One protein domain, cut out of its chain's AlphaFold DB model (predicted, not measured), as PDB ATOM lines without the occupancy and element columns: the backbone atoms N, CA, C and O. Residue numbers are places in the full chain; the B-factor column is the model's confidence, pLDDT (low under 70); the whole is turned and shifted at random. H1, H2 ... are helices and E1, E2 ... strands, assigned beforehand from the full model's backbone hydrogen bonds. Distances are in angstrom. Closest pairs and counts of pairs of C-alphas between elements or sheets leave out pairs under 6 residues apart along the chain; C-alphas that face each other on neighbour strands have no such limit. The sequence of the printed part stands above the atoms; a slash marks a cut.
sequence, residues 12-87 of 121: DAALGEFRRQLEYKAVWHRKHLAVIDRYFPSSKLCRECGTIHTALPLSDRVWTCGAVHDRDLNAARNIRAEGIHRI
ATOM      1  N   ASP A  12      35.254  54.329  29.080       93.81
ATOM      2  CA  ASP A  12      34.225  55.373  29.145       93.81
ATOM      3  C   ASP A  12      32.823  54.816  28.856       93.81
ATOM      4  O   ASP A  12      31.834  55.279  29.419       93.81
ATOM      5  N   ALA A  13      32.724  53.773  28.023       93.19
ATOM      6  CA  ALA A  13      31.461  53.096  27.732       93.19
ATOM      7  C   ALA A  13      30.885  52.298  28.920       93.19
ATOM      8  O   ALA A  13      29.730  51.878  28.855       93.19
ATOM      9  N   ALA A  14      31.668  52.047  29.978       94.38
ATOM     10  CA  ALA A  14      31.226  51.385  31.211       94.38
ATOM     11  C   ALA A  14      30.408  50.088  30.988       94.38
ATOM     12  O   ALA A  14      29.418  49.825  31.672       94.38
ATOM     13  N   LEU A  15      30.835  49.238  30.043       91.62
ATOM     14  CA  LEU A  15      30.089  48.042  29.608       91.62
ATOM     15  C   LEU A  15      29.734  47.060  30.743       91.62
ATOM     16  O   LEU A  15      28.725  46.360  30.664       91.62
ATOM     17  N   GLY A  16      30.544  47.009  31.807       93.12
ATOM     18  CA  GLY A  16      30.244  46.215  33.002       93.12
ATOM     19  C   GLY A  16      29.017  46.728  33.763       93.12
ATOM     20  O   GLY A  16      28.148  45.939  34.129       93.12
ATOM     21  N   GLU A  17      28.898  48.047  33.930       95.88
ATOM     22  CA  GLU A  17      27.726  48.670  34.555       95.88
ATOM     23  C   GLU A  17      26.494  48.537  33.658       95.88
ATOM     24  O   GLU A  17      25.412  48.204  34.139       95.88
ATOM     25  N   PHE A  18      26.660  48.698  32.341       94.62
ATOM     26  CA  PHE A  18      25.585  48.446  31.381       94.62
ATOM     27  C   PHE A  18      25.011  47.027  31.529       94.62
ATOM     28  O   PHE A  18      23.795  46.856  31.639       94.62
ATOM     29  N   ARG A  19      25.877  46.010  31.624       94.12
ATOM     30  CA  ARG A  19      25.454  44.627  31.877       94.12
ATOM     31  C   ARG A  19      24.736  44.478  33.221       94.12
ATOM     32  O   ARG A  19      23.673  43.863  33.257       94.12
ATOM     33  N   ARG A  20      25.269  45.058  34.301       95.88
ATOM     34  CA  ARG A  20      24.648  45.003  35.638       95.88
ATOM     35  C   ARG A  20      23.228  45.582  35.627       95.88
ATOM     36  O   ARG A  20      22.313  45.011  36.218       95.88
ATOM     37  N   GLN A  21      23.031  46.697  34.924       95.88
ATOM     38  CA  GLN A  21      21.719  47.326  34.763       95.88
ATOM     39  C   GLN A  21      20.756  46.445  33.960       95.88
ATOM     40  O   GLN A  21      19.583  46.347  34.322       95.88
ATOM     41  N   LEU A  22      21.233  45.784  32.898       94.00
ATOM     42  CA  LEU A  22      20.429  44.825  32.136       94.00
ATOM     43  C   LEU A  22      20.012  43.625  32.988       94.00
ATOM     44  O   LEU A  22      18.844  43.255  32.946       94.00
ATOM     45  N   GLU A  23      20.924  43.048  33.772       91.56
ATOM     46  CA  GLU A  23      20.629  41.925  34.676       91.56
ATOM     47  C   GLU A  23      19.543  42.309  35.689       91.56
ATOM     48  O   GLU A  23      18.509  41.645  35.777       91.56
ATOM     49  N   TYR A  24      19.727  43.436  36.384       91.81
ATOM     50  CA  TYR A  24      18.746  43.954  37.338       91.81
ATOM     51  C   TYR A  24      17.372  44.199  36.691       91.81
ATOM     52  O   TYR A  24      16.348  43.732  37.195       91.81
ATOM     53  N   LYS A  25      17.330  44.905  35.553       93.19
ATOM     54  CA  LYS A  25      16.065  45.225  34.875       93.19
ATOM     55  C   LYS A  25      15.400  43.992  34.269       93.19
ATOM     56  O   LYS A  25      14.175  43.913  34.275       93.19
ATOM     57  N   ALA A  26      16.169  43.028  33.768       90.81
ATOM     58  CA  ALA A  26      15.625  41.773  33.260       90.81
ATOM     59  C   ALA A  26      14.894  41.016  34.374       90.81
ATOM     60  O   ALA A  26      13.741  40.636  34.181       90.81
ATOM     61  N   VAL A  27      15.500  40.904  35.562       89.12
ATOM     62  CA  VAL A  27      14.849  40.305  36.739       89.12
ATOM     63  C   VAL A  27      13.588  41.082  37.123       89.12
ATOM     64  O   VAL A  27      12.529  40.476  37.292       89.12
ATOM     65  N   TRP A  28      13.662  42.416  37.183       90.44
ATOM     66  CA  TRP A  28      12.507  43.259  37.513       90.44
ATOM     67  C   TRP A  28      11.330  43.045  36.545       90.44
ATOM     68  O   TRP A  28      10.177  42.956  36.967       90.44
ATOM     69  N   HIS A  29      11.609  42.880  35.252       88.56
ATOM     70  CA  HIS A  29      10.593  42.643  34.226       88.56
ATOM     71  C   HIS A  29      10.281  41.161  33.969       88.56
ATOM     72  O   HIS A  29       9.594  40.855  32.990       88.56
ATOM     73  N   ARG A  30      10.778  40.240  34.810       88.06
ATOM     74  CA  ARG A  30      10.638  38.783  34.625       88.06
ATOM     75  C   ARG A  30      11.054  38.323  33.215       88.06
ATOM     76  O   ARG A  30      10.380  37.521  32.572       88.06
ATOM     77  N   LYS A  31      12.144  38.889  32.693       86.62
ATOM     78  CA  LYS A  31      12.749  38.539  31.401       86.62
ATOM     79  C   LYS A  31      14.029  37.740  31.612       86.62
ATOM     80  O   LYS A  31      14.712  37.888  32.621       86.62
ATOM     81  N   HIS A  32      14.382  36.941  30.611       84.94
ATOM     82  CA  HIS A  32      15.664  36.247  30.569       84.94
ATOM     83  C   HIS A  32      16.715  37.104  29.872       84.94
ATOM     84  O   HIS A  32      16.461  37.673  28.809       84.94
ATOM     85  N   LEU A  33      17.906  37.155  30.462       88.88
ATOM     86  CA  LEU A  33      19.097  37.706  29.836       88.88
ATOM     87  C   LEU A  33      20.061  36.557  29.541       88.88
ATOM     88  O   LEU A  33      20.553  35.907  30.460       88.88
ATOM     89  N   ALA A  34      20.331  36.318  28.260       90.69
ATOM     90  CA  ALA A  34      21.340  35.363  27.825       90.69
ATOM     91  C   ALA A  34      22.661  36.089  27.564       90.69
ATOM     92  O   ALA A  34      22.706  37.067  26.815       90.69
ATOM     93  N   VAL A  35      23.737  35.593  28.169       90.50
ATOM     94  CA  VAL A  35      25.093  36.096  27.945       90.50
ATOM     95  C   VAL A  35      25.835  35.090  27.077       90.50
ATOM     96  O   VAL A  35      25.965  33.922  27.440       90.50
ATOM     97  N   ILE A  36      26.300  35.549  25.919       92.81
ATOM     98  CA  ILE A  36      27.109  34.748  24.997       92.81
ATOM     99  C   ILE A  36      28.594  34.822  25.368       92.81
ATOM    100  O   ILE A  36      29.010  35.674  26.158       92.81
ATOM    101  N   ASP A  37      29.397  33.933  24.788       92.00
ATOM    102  CA  ASP A  37      30.837  33.921  25.030       92.00
ATOM    103  C   ASP A  37      31.524  35.220  24.563       92.00
ATOM    104  O   ASP A  37      31.170  35.801  23.535       92.00
ATOM    105  N   ARG A  38      32.539  35.659  25.317       90.25
ATOM    106  CA  ARG A  38      33.294  36.892  25.037       90.25
ATOM    107  C   ARG A  38      34.028  36.838  23.695       90.25
ATOM    108  O   ARG A  38      34.182  37.876  23.054       90.25
ATOM    109  N   TYR A  39      34.517  35.665  23.307       92.44
ATOM    110  CA  TYR A  39      35.328  35.449  22.111       92.44
ATOM    111  C   TYR A  39      34.507  34.927  20.930       92.44
ATOM    112  O   TYR A  39      35.076  34.601  19.888       92.44
ATOM    113  N   PHE A  40      33.175  34.891  21.054       94.38
ATOM    114  CA  PHE A  40      32.298  34.548  19.944       94.38
ATOM    115  C   PHE A  40      32.516  35.523  18.768       94.38
ATOM    116  O   PHE A  40      32.356  36.737  18.940       94.38
ATOM    117  N   PRO A  41      32.868  35.038  17.561       94.81
ATOM    118  CA  PRO A  41      33.285  35.883  16.443       94.81
ATOM    119  C   PRO A  41      32.095  36.534  15.713       94.81
ATOM    120  O   PRO A  41      31.996  36.459  14.491       94.81
ATOM    121  N   SER A  42      31.192  37.204  16.432       95.25
ATOM    122  CA  SER A  42      29.913  37.707  15.902       95.25
ATOM    123  C   SER A  42      30.048  38.596  14.664       95.25
ATOM    124  O   SER A  42      29.279  38.445  13.719       95.25
ATOM    125  N   SER A  43      31.027  39.500  14.639       93.75
ATOM    126  CA  SER A  43      31.258  40.440  13.535       93.75
ATOM    127  C   SER A  43      32.038  39.848  12.359       93.75
ATOM    128  O   SER A  43      31.972  40.397  11.261       93.75
ATOM    129  N   LYS A  44      32.762  38.746  12.589       93.69
ATOM    130  CA  LYS A  44      33.628  38.074  11.605       93.69
ATOM    131  C   LYS A  44      32.979  36.836  10.989       93.69
ATOM    132  O   LYS A  44      33.388  36.412   9.914       93.69
ATOM    133  N   LEU A  45      32.017  36.237  11.685       94.56
ATOM    134  CA  LEU A  45      31.259  35.085  11.224       94.56
ATOM    135  C   LEU A  45      30.248  35.537  10.171       94.56
ATOM    136  O   LEU A  45      29.346  36.323  10.454       94.56
ATOM    137  N   CYS A  46      30.383  35.023   8.962       93.12
ATOM    138  CA  CYS A  46      29.388  35.171   7.915       93.12
ATOM    139  C   CYS A  46      28.123  34.412   8.303       93.12
ATOM    140  O   CYS A  46      28.155  33.188   8.444       93.12
ATOM    141  N   ARG A  47      26.993  35.110   8.449       88.69
ATOM    142  CA  ARG A  47      25.731  34.432   8.770       88.69
ATOM    143  C   ARG A  47      25.226  33.528   7.642       88.69
ATOM    144  O   ARG A  47      24.537  32.554   7.915       88.69
ATOM    145  N   GLU A  48      25.527  33.868   6.394       88.50
ATOM    146  CA  GLU A  48      24.992  33.164   5.221       88.50
ATOM    147  C   GLU A  48      25.817  31.926   4.852       88.50
ATOM    148  O   GLU A  48      25.269  30.896   4.485       88.50
ATOM    149  N   CYS A  49      27.133  32.023   4.994       88.81
ATOM    150  CA  CYS A  49      28.105  31.049   4.512       88.81
ATOM    151  C   CYS A  49      28.893  30.354   5.632       88.81
ATOM    152  O   CYS A  49      29.613  29.395   5.372       88.81
ATOM    153  N   GLY A  50      28.794  30.824   6.880       89.88
ATOM    154  CA  GLY A  50      29.463  30.229   8.041       89.88
ATOM    155  C   GLY A  50      30.977  30.465   8.117       89.88
ATOM    156  O   GLY A  50      31.600  30.127   9.121       89.88
ATOM    157  N   THR A  51      31.589  31.071   7.097       91.75
ATOM    158  CA  THR A  51      33.024  31.378   7.087       91.75
ATOM    159  C   THR A  51      33.369  32.465   8.105       91.75
ATOM    160  O   THR A  51      32.653  33.457   8.246       91.75
ATOM    161  N   ILE A  52      34.501  32.311   8.794       93.12
ATOM    162  CA  ILE A  52      35.032  33.322   9.712       93.12
ATOM    163  C   ILE A  52      36.104  34.141   8.989       93.12
ATOM    164  O   ILE A  52      37.170  33.628   8.654       93.12
ATOM    165  N   HIS A  53      35.858  35.437   8.807       90.75
ATOM    166  CA  HIS A  53      36.850  36.381   8.293       90.75
ATOM    167  C   HIS A  53      37.857  36.762   9.388       90.75
ATOM    168  O   HIS A  53      37.688  37.739  10.122       90.75
ATOM    169  N   THR A  54      38.925  35.974   9.520       87.88
ATOM    170  CA  THR A  54      39.936  36.135  10.581       87.88
ATOM    171  C   THR A  54      40.649  37.490  10.523       87.88
ATOM    172  O   THR A  54      40.832  38.123  11.571       87.88
ATOM    173  N   ALA A  55      40.950  37.974   9.315       89.25
ATOM    174  CA  ALA A  55      41.696  39.202   9.036       89.25
ATOM    175  C   ALA A  55      40.820  40.454   8.808       89.25
ATOM    176  O   ALA A  55      41.237  41.362   8.101       89.25
ATOM    177  N   LEU A  56      39.614  40.521   9.389       89.19
ATOM    178  CA  LEU A  56      38.728  41.687   9.257       89.19
ATOM    179  C   LEU A  56      39.187  42.861  10.167       89.19
ATOM    180  O   LEU A  56      39.072  42.737  11.394       89.19
ATOM    181  N   PRO A  57      39.684  43.994   9.621       91.06
ATOM    182  CA  PRO A  57      40.158  45.156  10.386       91.06
ATOM    183  C   PRO A  57      39.005  45.984  10.958       91.06
ATOM    184  O   PRO A  57      37.985  46.129  10.304       91.06
ATOM    185  N   LEU A  58      39.151  46.636  12.119       87.31
ATOM    186  CA  LEU A  58      38.050  47.398  12.746       87.31
ATOM    187  C   LEU A  58      37.498  48.562  11.882       87.31
ATOM    188  O   LEU A  58      36.348  48.955  12.068       87.31
ATOM    189  N   SER A  59      38.240  49.070  10.901       91.38
ATOM    190  CA  SER A  59      37.776  50.101   9.957       91.38
ATOM    191  C   SER A  59      36.683  49.631   8.991       91.38
ATOM    192  O   SER A  59      35.876  50.442   8.545       91.38
ATOM    193  N   ASP A  60      36.619  48.334   8.687       92.81
ATOM    194  CA  ASP A  60      35.875  47.847   7.515       92.81
ATOM    195  C   ASP A  60      34.390  47.614   7.828       92.81
ATOM    196  O   ASP A  60      33.921  46.489   8.018       92.81
ATOM    197  N   ARG A  61      33.624  48.701   7.944       94.75
ATOM    198  CA  ARG A  61      32.201  48.658   8.333       94.75
ATOM    199  C   ARG A  61      31.344  47.802   7.390       94.75
ATOM    200  O   ARG A  61      30.348  47.244   7.839       94.75
ATOM    201  N   VAL A  62      31.775  47.646   6.139       94.25
ATOM    202  CA  VAL A  62      31.154  46.791   5.126       94.25
ATOM    203  C   VAL A  62      32.189  45.808   4.579       94.25
ATOM    204  O   VAL A  62      33.325  46.202   4.322       94.25
ATOM    205  N   TRP A  63      31.813  44.540   4.408       92.31
ATOM    206  CA  TRP A  63      32.688  43.492   3.864       92.31
ATOM    207  C   TRP A  63      31.900  42.456   3.055       92.31
ATOM    208  O   TRP A  63      30.679  42.373   3.174       92.31
ATOM    209  N   THR A  64      32.607  41.668   2.240       90.56
ATOM    210  CA  THR A  64      31.997  40.717   1.300       90.56
ATOM    211  C   THR A  64      32.657  39.345   1.391       90.56
ATOM    212  O   THR A  64      33.881  39.246   1.442       90.56
ATOM    213  N   CYS A  65      31.848  38.288   1.365       85.75
ATOM    214  CA  CYS A  65      32.300  36.886   1.323       85.75
ATOM    215  C   CYS A  65      31.440  36.000   0.402       85.75
ATOM    216  O   CYS A  65      31.455  34.779   0.510       85.75
ATOM    217  N   GLY A  66      30.657  36.633  -0.477       83.75
ATOM    218  CA  GLY A  66      29.599  36.027  -1.297       83.75
ATOM    219  C   GLY A  66      28.330  36.885  -1.297       83.75
ATOM    220  O   GLY A  66      27.655  36.993  -2.315       83.75
ATOM    221  N   ALA A  67      28.090  37.592  -0.190       83.19
ATOM    222  CA  ALA A  67      27.124  38.676  -0.056       83.19
ATOM    223  C   ALA A  67      27.777  39.884   0.626       83.19
ATOM    224  O   ALA A  67      28.828  39.752   1.259       83.19
ATOM    225  N   VAL A  68      27.165  41.059   0.473       91.44
ATOM    226  CA  VAL A  68      27.614  42.299   1.117       91.44
ATOM    227  C   VAL A  68      27.024  42.374   2.522       91.44
ATOM    228  O   VAL A  68      25.809  42.275   2.710       91.44
ATOM    229  N   HIS A  69      27.879  42.581   3.515       92.06
ATOM    230  CA  HIS A  69      27.497  42.633   4.918       92.06
ATOM    231  C   HIS A  69      27.833  43.984   5.536       92.06
ATOM    232  O   HIS A  69      28.987  44.404   5.519       92.06
ATOM    233  N   ASP A  70      26.845  44.613   6.177       95.00
ATOM    234  CA  ASP A  70      27.114  45.580   7.239       95.00
ATOM    235  C   ASP A  70      27.564  44.818   8.491       95.00
ATOM    236  O   ASP A  70      26.902  43.873   8.942       95.00
ATOM    237  N   ARG A  71      28.717  45.202   9.038       94.25
ATOM    238  CA  ARG A  71      29.347  44.479  10.144       94.25
ATOM    239  C   ARG A  71      28.475  44.443  11.391       94.25
ATOM    240  O   ARG A  71      28.403  43.393  12.035       94.25
ATOM    241  N   ASP A  72      27.873  45.569  11.753       94.06
ATOM    242  CA  ASP A  72      27.140  45.702  13.009       94.06
ATOM    243  C   ASP A  72      25.806  44.944  12.907       94.06
ATOM    244  O   ASP A  72      25.436  44.212  13.831       94.06
ATOM    245  N   LEU A  73      25.138  45.006  11.749       95.44
ATOM    246  CA  LEU A  73      23.936  44.220  11.459       95.44
ATOM    247  C   LEU A  73      24.220  42.712  11.449       95.44
ATOM    248  O   LEU A  73      23.444  41.934  12.011       95.44
ATOM    249  N   ASN A  74      25.323  42.285  10.828       95.00
ATOM    250  CA  ASN A  74      25.742  40.883  10.842       95.00
ATOM    251  C   ASN A  74      26.033  40.411  12.277       95.00
ATOM    252  O   ASN A  74      25.494  39.390  12.711       95.00
ATOM    253  N   ALA A  75      26.786  41.205  13.046       95.44
ATOM    254  CA  ALA A  75      27.071  40.919  14.447       95.44
ATOM    255  C   ALA A  75      25.788  40.788  15.277       95.44
ATOM    256  O   ALA A  75      25.629  39.802  15.996       95.44
ATOM    257  N   ALA A  76      24.838  41.716  15.133       95.94
ATOM    258  CA  ALA A  76      23.561  41.673  15.845       95.94
ATOM    259  C   ALA A  76      22.751  40.404  15.520       95.94
ATOM    260  O   ALA A  76      22.208  39.759  16.422       95.94
ATOM    261  N   ARG A  77      22.700  40.005  14.242       95.75
ATOM    262  CA  ARG A  77      22.009  38.778  13.810       95.75
ATOM    263  C   ARG A  77      22.663  37.518  14.384       95.75
ATOM    264  O   ARG A  77      21.941  36.627  14.834       95.75
ATOM    265  N   ASN A  78      23.992  37.461  14.411       95.81
ATOM    266  CA  ASN A  78      24.737  36.335  14.979       95.81
ATOM    267  C   ASN A  78      24.592  36.258  16.504       95.81
ATOM    268  O   ASN A  78      24.338  35.180  17.033       95.81
ATOM    269  N   ILE A  79      24.673  37.394  17.207       95.00
ATOM    270  CA  ILE A  79      24.456  37.469  18.663       95.00
ATOM    271  C   ILE A  79      23.049  36.991  19.022       95.00
ATOM    272  O   ILE A  79      22.886  36.239  19.979       95.00
ATOM    273  N   ARG A  80      22.028  37.386  18.249       94.31
ATOM    274  CA  ARG A  80      20.652  36.919  18.462       94.31
ATOM    275  C   ARG A  80      20.543  35.402  18.316       94.31
ATOM    276  O   ARG A  80      19.903  34.774  19.151       94.31
ATOM    277  N   ALA A  81      21.126  34.834  17.261       93.56
ATOM    278  CA  ALA A  81      21.082  33.394  17.025       93.56
ATOM    279  C   ALA A  81      21.763  32.625  18.168       93.56
ATOM    280  O   ALA A  81      21.132  31.770  18.784       93.56
ATOM    281  N   GLU A  82      22.994  33.003  18.525       93.75
ATOM    282  CA  GLU A  82      23.734  32.387  19.635       93.75
ATOM    283  C   GLU A  82      22.995  32.560  20.971       93.75
ATOM    284  O   GLU A  82      22.866  31.614  21.744       93.75
ATOM    285  N   GLY A  83      22.438  33.744  21.230       91.50
ATOM    286  CA  GLY A  83      21.656  34.013  22.436       91.50
ATOM    287  C   GLY A  83      20.428  33.111  22.562       91.50
ATOM    288  O   GLY A  83      20.168  32.600  23.648       91.50
ATOM    289  N   ILE A  84      19.706  32.860  21.463       89.81
ATOM    290  CA  ILE A  84      18.567  31.926  21.443       89.81
ATOM    291  C   ILE A  84      19.038  30.497  21.728       89.81
ATOM    292  O   ILE A  84      18.413  29.817  22.536       89.81
ATOM    293  N   HIS A  85      20.155  30.058  21.140       87.06
ATOM    294  CA  HIS A  85      20.718  28.729  21.408       87.06
ATOM    295  C   HIS A  85      21.117  28.521  22.877       87.06
ATOM    296  O   HIS A  85      21.083  27.395  23.367       87.06
ATOM    297  N   ARG A  86      21.476  29.594  23.593       82.94
ATOM    298  CA  ARG A  86      21.860  29.545  25.012       82.94
ATOM    299  C   ARG A  86      20.674  29.546  25.977       82.94
ATOM    300  O   ARG A  86      20.875  29.212  27.142       82.94
ATOM    301  N   ILE A  87      19.471  29.931  25.543       76.38
ATOM    302  CA  ILE A  87      18.280  29.910  26.403       76.38
ATOM    303  C   ILE A  87      17.679  28.499  26.357       76.38
ATOM    304  O   ILE A  87      17.204  28.080  25.300       76.38
TER     305      ILE A  87
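AT A GLANCE: This is residues 12 to 87 of the 121 residues of the protein "Putative transposase DNA-binding domain protein" of Calidithermus terrae (UniProt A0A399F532). A loose arrangement of two well-separated helices: H1 is at one end of the long axis, a small hairpin, E1 and E2, is at the other, and H2 follows straight on from E2 and runs from the hairpin back towards the middle. A long stretch with no named element, residues 29 to 61, joins H1 to the hairpin, and residues 12 to 18 stick out. The 76 printed residues run H1, E1, E2, H2, mostly helix, with under half in named elements; the sheet E1 - E2 is antiparallel. The radius of gyration of the C-alphas is 14.6 A, the spans 43 by 30 by 18 A.

IN THESE COORDINATES: H1, residues 15 to 28, begins at C-alpha 15 (30.089, 48.042, 29.608) and is 19.9 A long. E1 is residues 62 to 64, E2 residues 68 to 70. H2, residues 71 to 86, is 22.4 A long, ending at C-alpha 86 (21.860, 29.545, 25.012).

HOW THE PARTS SIT: H1 is apart from E2 and H2. In the hairpin, N 63 and O 69 are 3.0 A apart, within hydrogen-bond range. In H1 and H2 every O i to N i+4 pair is within range.

THE WHOLE: C-alphas 28 and 66 are farthest apart, 43.0 A. The link H1 to E1 is long. The printed part has no cut; no printed residue is under 70 in pLDDT.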